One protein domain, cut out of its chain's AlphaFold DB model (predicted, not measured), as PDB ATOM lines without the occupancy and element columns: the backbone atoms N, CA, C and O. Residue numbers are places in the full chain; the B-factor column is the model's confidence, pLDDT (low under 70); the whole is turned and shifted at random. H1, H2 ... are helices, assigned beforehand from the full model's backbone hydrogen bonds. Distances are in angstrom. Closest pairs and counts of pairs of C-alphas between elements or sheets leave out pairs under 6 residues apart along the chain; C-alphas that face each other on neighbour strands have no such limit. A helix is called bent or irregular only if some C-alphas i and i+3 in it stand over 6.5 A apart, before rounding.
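AT A GLANCE: This is residues 170 to 237 and 244 to 286 of the 294 residues of an uncharacterized protein of Vibrio splendidus (UniProt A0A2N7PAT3). Three helices, H1, H2 and H4, cross one another at steep angles and make a body, each packing on the other two. H4, the longest, runs on past this body as an arm, with residues 271 to 286 standing free, and the small helix H3 sticks out sideways with residues 226 to 237. The printed part has 111 residues with four named helices, in the order H1, H2, H3, H4, and no named strand; the class is all helix. The whole is loose, with a radius of gyration of the C-alphas of 17.4 A, and elongated, spanning 58 by 36 by 25 A.

HOW THE PARTS SIT: Start with H1, residues 170 to 194, and go on to H2, residues 200 to 221: they touch at a steep tilt of 49 degrees and run opposite ways. Look for their closest C-alphas at Ser 185 and Gly 210, 4.2 A apart. H3, residues 224 to 236, is close to H2 but not clearly touching it, and the closest C-alphas, those of Gly 219 and Phe 225, are 5.6 A apart. H4, residues 248 to 285, touches H1 with its residues 255 to 267 alone, at a steep tilt of 51 degrees, the same way; the closest C-alphas are those of Gly 184 and Gly 262, 4.1 A apart. H4 touches H2 with its residues 254 to 269 alone, at a steep tilt of 42 degrees, opposite ways; the closest C-alphas, those of Gly 213 and Ala 258, are 4.5 A apart. H3 is apart from H1 and from H4. The helix packing is mostly crossed. Along the backbones, O i to N i+4 pairs are within hydrogen-bond range in 19 of 21 cases in H1, 16 of 18 in H2, 5 of 9 in H3 and 33 of 34 in H4.

IN THESE COORDINATES: Find C-alpha 170 at (180.312, 304.590, 250.189); from there H1 runs 35.8 A to C-alpha 194, with a kink of 30 degrees near residue 177. It is neither bent nor irregular, but only just: C-alphas 176 and 179 are 6.2 A apart. H2 measures 32.1 A and is irregular, with C-alphas 201 and 204 standing 7.9 A apart. H3, 18.5 A long, is irregular too, with C-alphas 228 and 231 standing 7.0 A apart. H4 runs 56.7 A from C-alpha 248 at (167.950, 286.090, 243.900) to C-alpha 285 at (177.309, 285.715, 299.832).

THE WHOLE: The two C-alphas farthest apart are those of Thr 245 and Asn 286, at 59.6 A. Residues 238 to 243 are not printed, and C-alphas 237 and 244 are 17.4 A apart across this cut, which lies in the link from H3 to H4. The links H1 to H2 and H2 to H3 are tight. The mean pLDDT of the printed part is 81.4; it is under 70 at residue 223, residues 225 to 237, 244 to 248 and 283 to 286.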
ATOM      1  N   ALA A 170     180.532 304.729 248.754       87.62
ATOM      2  CA  ALA A 170     180.312 304.590 250.189       87.62
ATOM      3  C   ALA A 170     178.843 304.829 250.565       87.62
ATOM      4  O   ALA A 170     178.284 304.072 251.355       87.62
ATOM      5  N   PHE A 171     178.190 305.826 249.964       88.25
ATOM      6  CA  PHE A 171     176.767 306.082 250.169       88.25
ATOM      7  C   PHE A 171     175.907 304.924 249.656       88.25
ATOM      8  O   PHE A 171     175.023 304.448 250.366       88.25
ATOM      9  N   ASN A 172     176.202 304.409 248.461       87.25
ATOM     10  CA  ASN A 172     175.506 303.245 247.915       87.25
ATOM     11  C   ASN A 172     175.702 301.996 248.797       87.25
ATOM     12  O   ASN A 172     174.752 301.260 249.064       87.25
ATOM     13  N   ALA A 173     176.917 301.783 249.310       86.06
ATOM     14  CA  ALA A 173     177.198 300.719 250.266       86.06
ATOM     15  C   ALA A 173     176.419 300.913 251.574       86.06
ATOM     16  O   ALA A 173     175.810 299.965 252.060       86.06
ATOM     17  N   LEU A 174     176.372 302.133 252.112       88.00
ATOM     18  CA  LEU A 174     175.618 302.460 253.320       88.00
ATOM     19  C   LEU A 174     174.128 302.162 253.142       88.00
ATOM     20  O   LEU A 174     173.549 301.473 253.978       88.00
ATOM     21  N   VAL A 175     173.528 302.594 252.029       88.81
ATOM     22  CA  VAL A 175     172.126 302.295 251.698       88.81
ATOM     23  C   VAL A 175     171.892 300.786 251.623       88.81
ATOM     24  O   VAL A 175     170.905 300.286 252.161       88.81
ATOM     25  N   LEU A 176     172.819 300.037 251.025       87.44
ATOM     26  CA  LEU A 176     172.725 298.582 250.938       87.44
ATOM     27  C   LEU A 176     172.831 297.894 252.311       87.44
ATOM     28  O   LEU A 176     172.200 296.859 252.518       87.44
ATOM     29  N   LEU A 177     173.580 298.466 253.258       90.75
ATOM     30  CA  LEU A 177     173.755 297.923 254.610       90.75
ATOM     31  C   LEU A 177     172.586 298.203 255.554       90.75
ATOM     32  O   LEU A 177     172.436 297.515 256.564       90.75
ATOM     33  N   ILE A 178     171.714 299.149 255.220       92.81
ATOM     34  CA  ILE A 178     170.506 299.405 256.006       92.81
ATOM     35  C   ILE A 178     169.637 298.139 256.102       92.81
ATOM     36  O   ILE A 178     169.107 297.833 257.169       92.81
ATOM     37  N   ILE A 179     169.538 297.357 255.025       91.62
ATOM     38  CA  ILE A 179     168.743 296.120 254.995       91.62
ATOM     39  C   ILE A 179     169.234 295.097 256.043       91.62
ATOM     40  O   ILE A 179     168.443 294.730 256.917       91.62
ATOM     41  N   PRO A 180     170.507 294.643 256.034       91.94
ATOM     42  CA  PRO A 180     171.002 293.714 257.046       91.94
ATOM     43  C   PRO A 180     171.000 294.293 258.463       91.94
ATOM     44  O   PRO A 180     170.810 293.530 259.409       91.94
ATOM     45  N   LEU A 181     171.145 295.613 258.634       93.88
ATOM     46  CA  LEU A 181     170.998 296.253 259.945       93.88
ATOM     47  C   LEU A 181     169.604 296.026 260.522       93.88
ATOM     48  O   LEU A 181     169.473 295.603 261.674       93.88
ATOM     49  N   PHE A 182     168.564 296.295 259.731       95.69
ATOM     50  CA  PHE A 182     167.185 296.113 260.168       95.69
ATOM     51  C   PHE A 182     166.868 294.642 260.420       95.69
ATOM     52  O   PHE A 182     166.288 294.319 261.453       95.69
ATOM     53  N   LEU A 183     167.291 293.744 259.529       93.75
ATOM     54  CA  LEU A 183     167.050 292.307 259.678       93.75
ATOM     55  C   LEU A 183     167.779 291.708 260.893       93.75
ATOM     56  O   LEU A 183     167.178 290.946 261.649       93.75
ATOM     57  N   GLY A 184     169.036 292.090 261.130       93.31
ATOM     58  CA  GLY A 184     169.785 291.675 262.320       93.31
ATOM     59  C   GLY A 184     169.183 292.235 263.610       93.31
ATOM     60  O   GLY A 184     169.018 291.507 264.590       93.31
ATOM     61  N   SER A 185     168.758 293.503 263.597       94.81
ATOM     62  CA  SER A 185     168.059 294.114 264.734       94.81
ATOM     63  C   SER A 185     166.727 293.415 265.017       94.81
ATOM     64  O   SER A 185     166.402 293.165 266.174       94.81
ATOM     65  N   LEU A 186     165.975 293.030 263.978       94.44
ATOM     66  CA  LEU A 186     164.714 292.297 264.104       94.44
ATOM     67  C   LEU A 186     164.918 290.914 264.744       94.44
ATOM     68  O   LEU A 186     164.167 290.533 265.645       94.44
ATOM     69  N   GLY A 187     165.963 290.187 264.333       91.69
ATOM     70  CA  GLY A 187     166.348 288.914 264.952       91.69
ATOM     71  C   GLY A 187     166.691 289.066 266.437       91.69
ATOM     72  O   GLY A 187     166.246 288.271 267.268       91.69
ATOM     73  N   ALA A 188     167.415 290.131 266.790       93.38
ATOM     74  CA  ALA A 188     167.741 290.447 268.178       93.38
ATOM     75  C   ALA A 188     166.503 290.825 269.007       93.38
ATOM     76  O   ALA A 188     166.338 290.324 270.116       93.38
ATOM     77  N   ILE A 189     165.597 291.646 268.463       93.25
ATOM     78  CA  ILE A 189     164.322 292.005 269.107       93.25
ATOM     79  C   ILE A 189     163.516 290.745 269.428       93.25
ATOM     80  O   ILE A 189     163.048 290.589 270.555       93.25
ATOM     81  N   SER A 190     163.396 289.823 268.467       91.00
ATOM     82  CA  SER A 190     162.697 288.552 268.673       91.00
ATOM     83  C   SER A 190     163.302 287.750 269.832       91.00
ATOM     84  O   SER A 190     162.567 287.276 270.702       91.00
ATOM     85  N   ARG A 191     164.638 287.663 269.914       89.75
ATOM     86  CA  ARG A 191     165.323 286.952 271.005       89.75
ATOM     87  C   ARG A 191     165.140 287.623 272.362       89.75
ATOM     88  O   ARG A 191     164.886 286.921 273.342       89.75
ATOM     89  N   VAL A 192     165.268 288.949 272.417       89.88
ATOM     90  CA  VAL A 192     165.099 289.745 273.642       89.88
ATOM     91  C   VAL A 192     163.676 289.583 274.177       89.88
ATOM     92  O   VAL A 192     163.506 289.276 275.356       89.88
ATOM     93  N   LEU A 193     162.666 289.657 273.304       88.44
ATOM     94  CA  LEU A 193     161.271 289.388 273.664       88.44
ATOM     95  C   LEU A 193     161.079 287.966 274.202       88.44
ATOM     96  O   LEU A 193     160.453 287.785 275.242       88.44
ATOM     97  N   MET A 194     161.667 286.960 273.547       87.81
ATOM     98  CA  MET A 194     161.594 285.566 274.000       87.81
ATOM     99  C   MET A 194     162.267 285.345 275.366       87.81
ATOM    100  O   MET A 194     161.878 284.449 276.105       87.81
ATOM    101  N   SER A 195     163.279 286.146 275.709       84.50
ATOM    102  CA  SER A 195     163.970 286.074 277.004       84.50
ATOM    103  C   SER A 195     163.244 286.782 278.157       84.50
ATOM    104  O   SER A 195     163.723 286.724 279.283       84.50
ATOM    105  N   GLY A 196     162.118 287.461 277.898       81.88
ATOM    106  CA  GLY A 196     161.376 288.210 278.919       81.88
ATOM    107  C   GLY A 196     162.066 289.498 279.392       81.88
ATOM    108  O   GLY A 196     161.626 290.112 280.361       81.88
ATOM    109  N   LEU A 197     163.138 289.928 278.721       80.88
ATOM    110  CA  LEU A 197     163.865 291.149 279.055       80.88
ATOM    111  C   LEU A 197     163.169 292.387 278.480       80.88
ATOM    112  O   LEU A 197     162.617 292.375 277.379       80.88
ATOM    113  N   THR A 198     163.239 293.503 279.207       82.25
ATOM    114  CA  THR A 198     162.687 294.778 278.726       82.25
ATOM    115  C   THR A 198     163.505 295.312 277.546       82.25
ATOM    116  O   THR A 198     164.716 295.517 277.645       82.25
ATOM    117  N   LEU A 199     162.831 295.565 276.417       74.69
ATOM    118  CA  LEU A 199     163.438 296.058 275.171       74.69
ATOM    119  C   LEU A 199     164.228 297.356 275.379       74.69
ATOM    120  O   LEU A 199     165.348 297.481 274.897       74.69
ATOM    121  N   VAL A 200     163.665 298.293 276.148       74.44
ATOM    122  CA  VAL A 200     164.240 299.631 276.367       74.44
ATOM    123  C   VAL A 200     165.594 299.557 277.079       74.44
ATOM    124  O   VAL A 200     166.535 300.241 276.679       74.44
ATOM    125  N   LYS A 201     165.733 298.671 278.076       76.81
ATOM    126  CA  LYS A 201     166.994 298.490 278.815       76.81
ATOM    127  C   LYS A 201     168.080 297.814 277.970       76.81
ATOM    128  O   LYS A 201     169.258 297.953 278.266       76.81
ATOM    129  N   ASN A 202     167.690 297.132 276.893       82.81
ATOM    130  CA  ASN A 202     168.582 296.368 276.022       82.81
ATOM    131  C   ASN A 202     168.726 296.984 274.620       82.81
ATOM    132  O   ASN A 202     169.165 296.312 273.688       82.81
ATOM    133  N   THR A 203     168.399 298.271 274.455       85.75
ATOM    134  CA  THR A 203     168.500 298.977 273.165       85.75
ATOM    135  C   THR A 203     169.913 298.898 272.580       85.75
ATOM    136  O   THR A 203     170.077 298.625 271.392       85.75
ATOM    137  N   THR A 204     170.942 299.030 273.423       88.94
ATOM    138  CA  THR A 204     172.349 298.870 273.023       88.94
ATOM    139  C   THR A 204     172.623 297.491 272.422       88.94
ATOM    140  O   THR A 204     173.292 297.401 271.398       88.94
ATOM    141  N   VAL A 205     172.051 296.431 273.005       89.50
ATOM    142  CA  VAL A 205     172.199 295.036 272.546       89.50
ATOM    143  C   VAL A 205     171.540 294.832 271.186       89.50
ATOM    144  O   VAL A 205     172.058 294.115 270.331       89.50
ATOM    145  N   ILE A 206     170.387 295.465 270.975       92.31
ATOM    146  CA  ILE A 206     169.647 295.386 269.715       92.31
ATOM    147  C   ILE A 206     170.442 296.079 268.604       92.31
ATOM    148  O   ILE A 206     170.667 295.481 267.552       92.31
ATOM    149  N   ILE A 207     170.931 297.298 268.859       93.12
ATOM    150  CA  ILE A 207     171.723 298.069 267.891       93.12
ATOM    151  C   ILE A 207     173.040 297.349 267.571       93.12
ATOM    152  O   ILE A 207     173.391 297.208 266.399       93.12
ATOM    153  N   SER A 208     173.754 296.842 268.583       92.50
ATOM    154  CA  SER A 208     175.008 296.112 268.371       92.50
ATOM    155  C   SER A 208     174.797 294.821 267.576       92.50
ATOM    156  O   SER A 208     175.595 294.501 266.697       92.50
ATOM    157  N   SER A 209     173.689 294.117 267.815       92.75
ATOM    158  CA  SER A 209     173.331 292.909 267.063       92.75
ATOM    159  C   SER A 209     172.955 293.216 265.609       92.75
ATOM    160  O   SER A 209     173.321 292.459 264.709       92.75
ATOM    161  N   GLY A 210     172.305 294.355 265.348       92.75
ATOM    162  CA  GLY A 210     172.089 294.868 263.993       92.75
ATOM    163  C   GLY A 210     173.398 295.168 263.260       92.75
ATOM    164  O   GLY A 210     173.574 294.751 262.113       92.75
ATOM    165  N   MET A 211     174.350 295.834 263.924       94.25
ATOM    166  CA  MET A 211     175.679 296.097 263.351       94.25
ATOM    167  C   MET A 211     176.438 294.798 263.050       94.25
ATOM    168  O   MET A 211     177.088 294.686 262.012       94.25
ATOM    169  N   MET A 212     176.315 293.781 263.904       91.69
ATOM    170  CA  MET A 212     176.913 292.467 263.653       91.69
ATOM    171  C   MET A 212     176.304 291.788 262.413       91.69
ATOM    172  O   MET A 212     177.030 291.181 261.624       91.69
ATOM    173  N   GLY A 213     174.998 291.968 262.180       91.56
ATOM    174  CA  GLY A 213     174.328 291.567 260.940       91.56
ATOM    175  C   GLY A 213     174.885 292.275 259.697       91.56
ATOM    176  O   GLY A 213     175.164 291.615 258.694       91.56
ATOM    177  N   MET A 214     175.130 293.592 259.766       92.50
ATOM    178  CA  MET A 214     175.802 294.337 258.687       92.50
ATOM    179  C   MET A 214     177.196 293.775 258.389       92.50
ATOM    180  O   MET A 214     177.515 293.517 257.228       92.50
ATOM    181  N   PHE A 215     178.024 293.554 259.416       89.81
ATOM    182  CA  PHE A 215     179.378 293.025 259.229       89.81
ATOM    183  C   PHE A 215     179.378 291.614 258.653       89.81
ATOM    184  O   PHE A 215     180.198 291.320 257.788       89.81
ATOM    185  N   SER A 216     178.437 290.761 259.065       88.56
ATOM    186  CA  SER A 216     178.268 289.439 258.458       88.56
ATOM    187  C   SER A 216     177.914 289.546 256.977       88.56
ATOM    188  O   SER A 216     178.480 288.829 256.155       88.56
ATOM    189  N   TRP A 217     177.004 290.455 256.618       88.38
ATOM    190  CA  TRP A 217     176.607 290.672 255.229       88.38
ATOM    191  C   TRP A 217     177.780 291.163 254.370       88.38
ATOM    192  O   TRP A 217     178.015 290.640 253.280       88.38
ATOM    193  N   VAL A 218     178.562 292.129 254.871       86.75
ATOM    194  CA  VAL A 218     179.795 292.587 254.208       86.75
ATOM    195  C   VAL A 218     180.810 291.455 254.114       86.75
ATOM    196  O   VAL A 218     181.389 291.257 253.053       86.75
ATOM    197  N   GLY A 219     181.027 290.697 255.188       83.06
ATOM    198  CA  GLY A 219     182.020 289.623 255.253       83.06
ATOM    199  C   GLY A 219     181.772 288.510 254.237       83.06
ATOM    200  O   GLY A 219     182.719 288.027 253.617       83.06
ATOM    201  N   ILE A 220     180.501 288.161 254.016       80.12
ATOM    202  CA  ILE A 220     180.089 287.187 252.998       80.12
ATOM    203  C   ILE A 220     180.232 287.792 251.598       80.12
ATOM    204  O   ILE A 220     180.911 287.222 250.748       80.12
ATOM    205  N   LYS A 221     179.660 288.980 251.361       78.81
ATOM    206  CA  LYS A 221     179.647 289.607 250.029       78.81
ATOM    207  C   LYS A 221     181.038 290.023 249.534       78.81
ATOM    208  O   LYS A 221     181.288 290.019 248.334       78.81
ATOM    209  N   SER A 222     181.939 290.385 250.443       74.25
ATOM    210  CA  SER A 222     183.323 290.764 250.129       74.25
ATOM    211  C   SER A 222     184.233 289.569 249.838       74.25
ATOM    212  O   SER A 222     185.370 289.771 249.425       74.25
ATOM    213  N   GLY A 223     183.778 288.334 250.088       67.94
ATOM    214  CA  GLY A 223     184.615 287.140 249.966       67.94
ATOM    215  C   GLY A 223     185.763 287.082 250.982       67.94
ATOM    216  O   GLY A 223     186.554 286.145 250.933       67.94
ATOM    217  N   ILE A 224     185.857 288.029 251.928       72.12
ATOM    218  CA  ILE A 224     186.913 288.074 252.955       72.12
ATOM    219  C   ILE A 224     186.817 286.853 253.877       72.12
ATOM    220  O   ILE A 224     187.827 286.265 254.252       72.12
ATOM    221  N   PHE A 225     185.598 286.422 254.208       64.88
ATOM    222  CA  PHE A 225     185.405 285.188 254.973       64.88
ATOM    223  C   PHE A 225     185.863 283.950 254.194       64.88
ATOM    224  O   PHE A 225     186.466 283.048 254.771       64.88
ATOM    225  N   VAL A 226     185.614 283.922 252.883       61.34
ATOM    226  CA  VAL A 226     186.005 282.809 252.010       61.34
ATOM    227  C   VAL A 226     187.520 282.782 251.821       61.34
ATOM    228  O   VAL A 226     188.107 281.712 251.900       61.34
ATOM    229  N   SER A 227     188.183 283.928 251.655       62.31
ATOM    230  CA  SER A 227     189.641 284.001 251.493       62.31
ATOM    231  C   SER A 227     190.414 283.653 252.770       62.31
ATOM    232  O   SER A 227     191.489 283.062 252.686       62.31
ATOM    233  N   LEU A 228     189.858 283.940 253.953       64.94
ATOM    234  CA  LEU A 228     190.421 283.509 255.238       64.94
ATOM    235  C   LEU A 228     190.217 282.010 255.505       64.94
ATOM    236  O   LEU A 228     191.071 281.375 256.122       64.94
ATOM    237  N   LEU A 229     189.105 281.435 255.036       64.31
ATOM    238  CA  LEU A 229     188.790 280.013 255.203       64.31
ATOM    239  C   LEU A 229     189.367 279.129 254.088       64.31
ATOM    240  O   LEU A 229     189.584 277.943 254.324       64.31
ATOM    241  N   ALA A 230     189.668 279.680 252.911       63.28
ATOM    242  CA  ALA A 230     190.244 278.978 251.763       63.28
ATOM    243  C   ALA A 230     191.410 278.034 252.123       63.28
ATOM    244  O   ALA A 230     191.309 276.855 251.784       63.28
ATOM    245  N   PRO A 231     192.443 278.437 252.900       62.12
ATOM    246  CA  PRO A 231     193.533 277.522 253.261       62.12
ATOM    247  C   PRO A 231     193.097 276.332 254.141       62.12
ATOM    248  O   PRO A 231     193.855 275.379 254.316       62.12
ATOM    249  N   HIS A 232     191.906 276.377 254.746       61.69
ATOM    250  CA  HIS A 232     191.330 275.289 255.548       61.69
ATOM    251  C   HIS A 232     190.250 274.496 254.791       61.69
ATOM    252  O   HIS A 232     190.058 273.311 255.062       61.69
ATOM    253  N   VAL A 233     189.584 275.109 253.810       58.91
ATOM    254  CA  VAL A 233     188.510 274.495 253.011       58.91
ATOM    255  C   VAL A 233     189.051 273.771 251.774       58.91
ATOM    256  O   VAL A 233     188.490 272.752 251.379       58.91
ATOM    257  N   GLU A 234     190.190 274.200 251.225       57.69
ATOM    258  CA  GLU A 234     190.884 273.513 250.123       57.69
ATOM    259  C   GLU A 234     191.314 272.084 250.522       57.69
ATOM    260  O   GLU A 234     191.286 271.163 249.710       57.69
ATOM    261  N   LYS A 235     191.571 271.851 251.820       58.69
ATOM    262  CA  LYS A 235     191.788 270.507 252.391       58.69
ATOM    263  C   LYS A 235     190.523 269.642 252.465       58.69
ATOM    264  O   LYS A 235     190.635 268.435 252.654       58.69
ATOM    265  N   SER A 236     189.340 270.244 252.348       59.22
ATOM    266  CA  SER A 236     188.035 269.587 252.510       59.22
ATOM    267  C   SER A 236     187.286 269.377 251.186       59.22
ATOM    268  O   SER A 236     186.195 268.815 251.199       59.22
ATOM    269  N   GLY A 237     187.849 269.800 250.045       51.28
ATOM    270  CA  GLY A 237     187.309 269.511 248.708       51.28
ATOM    271  C   GLY A 237     185.958 270.163 248.382       51.28
ATOM    272  O   GLY A 237     185.276 269.711 247.465       51.28
ATOM    273  N   HIS A 244     179.373 283.046 244.622       51.03
ATOM    274  CA  HIS A 244     179.599 284.343 243.968       51.03
ATOM    275  C   HIS A 244     178.679 284.629 242.768       51.03
ATOM    276  O   HIS A 244     178.763 285.706 242.173       51.03
ATOM    277  N   THR A 245     177.787 283.712 242.397       45.12
ATOM    278  CA  THR A 245     176.846 283.915 241.288       45.12
ATOM    279  C   THR A 245     175.571 284.586 241.767       45.12
ATOM    280  O   THR A 245     174.654 283.883 242.153       45.12
ATOM    281  N   SER A 246     175.523 285.921 241.662       54.19
ATOM    282  CA  SER A 246     174.396 286.844 241.888       54.19
ATOM    283  C   SER A 246     173.002 286.293 241.530       54.19
ATOM    284  O   SER A 246     172.390 286.709 240.544       54.19
ATOM    285  N   SER A 247     172.479 285.377 242.337       62.88
ATOM    286  CA  SER A 247     171.155 284.792 242.182       62.88
ATOM    287  C   SER A 247     170.222 285.412 243.224       62.88
ATOM    288  O   SER A 247     170.643 285.663 244.357       62.88
ATOM    289  N   PRO A 248     168.934 285.647 242.912       66.06
ATOM    290  CA  PRO A 248     167.950 286.090 243.900       66.06
ATOM    291  C   PRO A 248     167.894 285.203 245.158       66.06
ATOM    292  O   PRO A 248     167.565 285.692 246.236       66.06
ATOM    293  N   SER A 249     168.260 283.918 245.047       72.19
ATOM    294  CA  SER A 249     168.377 282.989 246.181       72.19
ATOM    295  C   SER A 249     169.402 283.430 247.227       72.19
ATOM    296  O   SER A 249     169.186 283.226 248.422       72.19
ATOM    297  N   ASP A 250     170.485 284.077 246.803       73.75
ATOM    298  CA  ASP A 250     171.601 284.434 247.679       73.75
ATOM    299  C   ASP A 250     171.225 285.606 248.575       73.75
ATOM    300  O   ASP A 250     171.647 285.682 249.725       73.75
ATOM    301  N   PHE A 251     170.365 286.496 248.074       80.62
ATOM    302  CA  PHE A 251     169.806 287.580 248.867       80.62
ATOM    303  C   PHE A 251     168.991 287.044 250.050       80.62
ATOM    304  O   PHE A 251     169.189 287.492 251.178       80.62
ATOM    305  N   TYR A 252     168.113 286.060 249.823       86.00
ATOM    306  CA  TYR A 252     167.326 285.451 250.900       86.00
ATOM    307  C   TYR A 252     168.199 284.659 251.876       86.00
ATOM    308  O   TYR A 252     167.980 284.732 253.084       86.00
ATOM    309  N   ALA A 253     169.215 283.951 251.376       84.81
ATOM    310  CA  ALA A 253     170.181 283.260 252.222       84.81
ATOM    311  C   ALA A 253     170.959 284.251 253.107       84.81
ATOM    312  O   ALA A 253     171.024 284.072 254.320       84.81
ATOM    313  N   MET A 254     171.467 285.346 252.535       85.50
ATOM    314  CA  MET A 254     172.150 286.404 253.286       85.50
ATOM    315  C   MET A 254     171.214 287.109 254.280       85.50
ATOM    316  O   MET A 254     171.632 287.433 255.390       85.50
ATOM    317  N   ALA A 255     169.937 287.297 253.929       87.19
ATOM    318  CA  ALA A 255     168.916 287.850 254.820       87.19
ATOM    319  C   ALA A 255     168.665 286.946 256.025       87.19
ATOM    320  O   ALA A 255     168.671 287.422 257.159       87.19
ATOM    321  N   LEU A 256     168.519 285.640 255.796       88.31
ATOM    322  CA  LEU A 256     168.407 284.661 256.871       88.31
ATOM    323  C   LEU A 256     169.655 284.662 257.753       88.31
ATOM    324  O   LEU A 256     169.526 284.696 258.974       88.31
ATOM    325  N   VAL A 257     170.852 284.701 257.161       90.19
ATOM    326  CA  VAL A 257     172.104 284.784 257.924       90.19
ATOM    327  C   VAL A 257     172.141 286.043 258.790       90.19
ATOM    328  O   VAL A 257     172.455 285.941 259.970       90.19
ATOM    329  N   ALA A 258     171.758 287.211 258.268       91.06
ATOM    330  CA  ALA A 258     171.713 288.444 259.056       91.06
ATOM    331  C   ALA A 258     170.753 288.338 260.257       91.06
ATOM    332  O   ALA A 258     171.112 288.747 261.363       91.06
ATOM    333  N   ILE A 259     169.572 287.736 260.068       91.19
ATOM    334  CA  ILE A 259     168.606 287.481 261.152       91.19
ATOM    335  C   ILE A 259     169.207 286.530 262.196       91.19
ATOM    336  O   ILE A 259     169.155 286.822 263.394       91.19
ATOM    337  N   PHE A 260     169.803 285.415 261.762       91.75
ATOM    338  CA  PHE A 260     170.424 284.437 262.658       91.75
ATOM    339  C   PHE A 260     171.596 285.028 263.436       91.75
ATOM    340  O   PHE A 260     171.699 284.796 264.637       91.75
ATOM    341  N   VAL A 261     172.447 285.828 262.791       93.31
ATOM    342  CA  VAL A 261     173.566 286.516 263.447       93.31
ATOM    343  C   VAL A 261     173.054 287.502 264.495       93.31
ATOM    344  O   VAL A 261     173.575 287.522 265.609       93.31
ATOM    345  N   GLY A 262     171.997 288.263 264.200       91.38
ATOM    346  CA  GLY A 262     171.368 289.158 265.175       91.38
ATOM    347  C   GLY A 262     170.781 288.418 266.387       91.38
ATOM    348  O   GLY A 262     170.999 288.793 267.544       91.38
ATOM    349  N   MET A 263     170.087 287.309 266.134       93.38
ATOM    350  CA  MET A 263     169.550 286.428 267.175       93.38
ATOM    351  C   MET A 263     170.662 285.771 268.013       93.38
ATOM    352  O   MET A 263     170.552 285.680 269.234       93.38
ATOM    353  N   PHE A 264     171.751 285.344 267.377       92.38
ATOM    354  CA  PHE A 264     172.898 284.729 268.040       92.38
ATOM    355  C   PHE A 264     173.665 285.734 268.907       92.38
ATOM    356  O   PHE A 264     173.944 285.450 270.071       92.38
ATOM    357  N   SER A 265     173.945 286.926 268.377       91.50
ATOM    358  CA  SER A 265     174.620 288.018 269.089       91.50
ATOM    359  C   SER A 265     173.894 288.386 270.386       91.50
ATOM    360  O   SER A 265     174.486 288.385 271.468       91.50
ATOM    361  N   SER A 266     172.583 288.624 270.301       91.19
ATOM    362  CA  SER A 266     171.761 288.930 271.478       91.19
ATOM    363  C   SER A 266     171.715 287.771 272.481       91.19
ATOM    364  O   SER A 266     171.773 288.004 273.686       91.19
ATOM    365  N   ASN A 267     171.696 286.519 272.014       90.94
ATOM    366  CA  ASN A 267     171.757 285.347 272.886       90.94
ATOM    367  C   ASN A 267     173.075 285.263 273.676       90.94
ATOM    368  O   ASN A 267     173.050 285.007 274.879       90.94
ATOM    369  N   VAL A 268     174.216 285.507 273.021       88.69
ATOM    370  CA  VAL A 268     175.532 285.540 273.680       88.69
ATOM    371  C   VAL A 268     175.580 286.650 274.727       88.69
ATOM    372  O   VAL A 268     176.027 286.406 275.846       88.69
ATOM    373  N   TYR A 269     175.069 287.842 274.409       88.25
ATOM    374  CA  TYR A 269     175.022 288.950 275.362       88.25
ATOM    375  C   TYR A 269     174.222 288.598 276.625       88.25
ATOM    376  O   TYR A 269     174.719 288.762 277.736       88.25
ATOM    377  N   ILE A 270     173.008 288.061 276.462       87.31
ATOM    378  CA  ILE A 270     172.141 287.667 277.586       87.31
ATOM    379  C   ILE A 270     172.829 286.607 278.458       87.31
ATOM    380  O   ILE A 270     172.770 286.659 279.688       87.31
ATOM    381  N   MET A 271     173.525 285.657 277.832       87.62
ATOM    382  CA  MET A 271     174.276 284.627 278.546       87.62
ATOM    383  C   MET A 271     175.443 285.220 279.347       87.62
ATOM    384  O   MET A 271     175.647 284.842 280.496       87.62
ATOM    385  N   ILE A 272     176.193 286.162 278.772       86.06
ATOM    386  CA  ILE A 272     177.287 286.834 279.483       86.06
ATOM    387  C   ILE A 272     176.729 287.633 280.660       86.06
ATOM    388  O   ILE A 272     177.236 287.492 281.769       86.06
ATOM    389  N   ASN A 273     175.667 288.411 280.445       84.88
ATOM    390  CA  ASN A 273     175.067 289.223 281.499       84.88
ATOM    391  C   ASN A 273     174.560 288.357 282.662       84.88
ATOM    392  O   ASN A 273     174.920 288.598 283.809       84.88
ATOM    393  N   SER A 274     173.831 287.277 282.362       83.69
ATOM    394  CA  SER A 274     173.363 286.345 283.399       83.69
ATOM    395  C   SER A 274     174.514 285.640 284.127       83.69
ATOM    396  O   SER A 274     174.429 285.398 285.330       83.69
ATOM    397  N   ARG A 275     175.627 285.341 283.441       86.00
ATOM    398  CA  ARG A 275     176.809 284.757 284.086       86.00
ATOM    399  C   ARG A 275     177.539 285.753 284.986       86.00
ATOM    400  O   ARG A 275     178.025 285.350 286.038       86.00
ATOM    401  N   VAL A 276     177.617 287.023 284.591       86.25
ATOM    402  CA  VAL A 276     178.208 288.093 285.410       86.25
ATOM    403  C   VAL A 276     177.366 288.325 286.663       86.25
ATOM    404  O   VAL A 276     177.926 288.338 287.754       86.25
ATOM    405  N   GLU A 277     176.041 288.397 286.537       83.88
ATOM    406  CA  GLU A 277     175.125 288.529 287.681       83.88
ATOM    407  C   GLU A 277     175.279 287.369 288.677       83.88
ATOM    408  O   GLU A 277     175.417 287.598 289.878       83.88
ATOM    409  N   GLN A 278     175.360 286.123 288.190       83.19
ATOM    410  CA  GLN A 278     175.609 284.956 289.048       83.19
ATOM    411  C   GLN A 278     176.934 285.067 289.811       83.19
ATOM    412  O   GLN A 278     176.978 284.811 291.009       83.19
ATOM    413  N   LEU A 279     178.019 285.458 289.136       80.50
ATOM    414  CA  LEU A 279     179.342 285.551 289.759       80.50
ATOM    415  C   LEU A 279     179.443 286.703 290.765       80.50
ATOM    416  O   LEU A 279     180.142 286.567 291.770       80.50
ATOM    417  N   THR A 280     178.752 287.815 290.515       83.00
ATOM    418  CA  THR A 280     178.670 288.937 291.456       83.00
ATOM    419  C   THR A 280     177.900 288.527 292.709       83.00
ATOM    420  O   THR A 280     178.404 288.716 293.815       83.00
ATOM    421  N   ASN A 281     176.750 287.866 292.552       74.94
ATOM    422  CA  ASN A 281     175.916 287.452 293.682       74.94
ATOM    423  C   ASN A 281     176.590 286.364 294.537       74.94
ATOM    424  O   ASN A 281     176.621 286.480 295.758       74.94
ATOM    425  N   THR A 282     177.247 285.372 293.922       71.06
ATOM    426  CA  THR A 282     178.012 284.346 294.663       71.06
ATOM    427  C   THR A 282     179.214 284.928 295.425       71.06
ATOM    428  O   THR A 282     179.661 284.356 296.419       71.06
ATOM    429  N   LYS A 283     179.767 286.067 294.988       61.44
ATOM    430  CA  LYS A 283     180.898 286.719 295.668       61.44
ATOM    431  C   LYS A 283     180.464 287.550 296.879       61.44
ATOM    432  O   LYS A 283     181.254 287.672 297.815       61.44
ATOM    433  N   SER A 284     179.252 288.100 296.867       58.28
ATOM    434  CA  SER A 284     178.689 288.827 298.012       58.28
ATOM    435  C   SER A 284     178.278 287.883 299.147       58.28
ATOM    436  O   SER A 284     178.540 288.184 300.305       58.28
ATOM    437  N   GLU A 285     177.759 286.695 298.829       55.84
ATOM    438  CA  GLU A 285     177.309 285.715 299.832       55.84
ATOM    439  C   GLU A 285     178.470 285.083 300.635       55.84
ATOM    440  O   GLU A 285     178.336 284.771 301.814       55.84
ATOM    441  N   ASN A 286     179.668 284.974 300.047       54.34
ATOM    442  CA  ASN A 286     180.851 284.393 300.703       54.34
ATOM    443  C   ASN A 286     181.640 285.391 301.589       54.34
ATOM    444  O   ASN A 286     182.782 285.125 301.967       54.34
TER     445      ASN A 286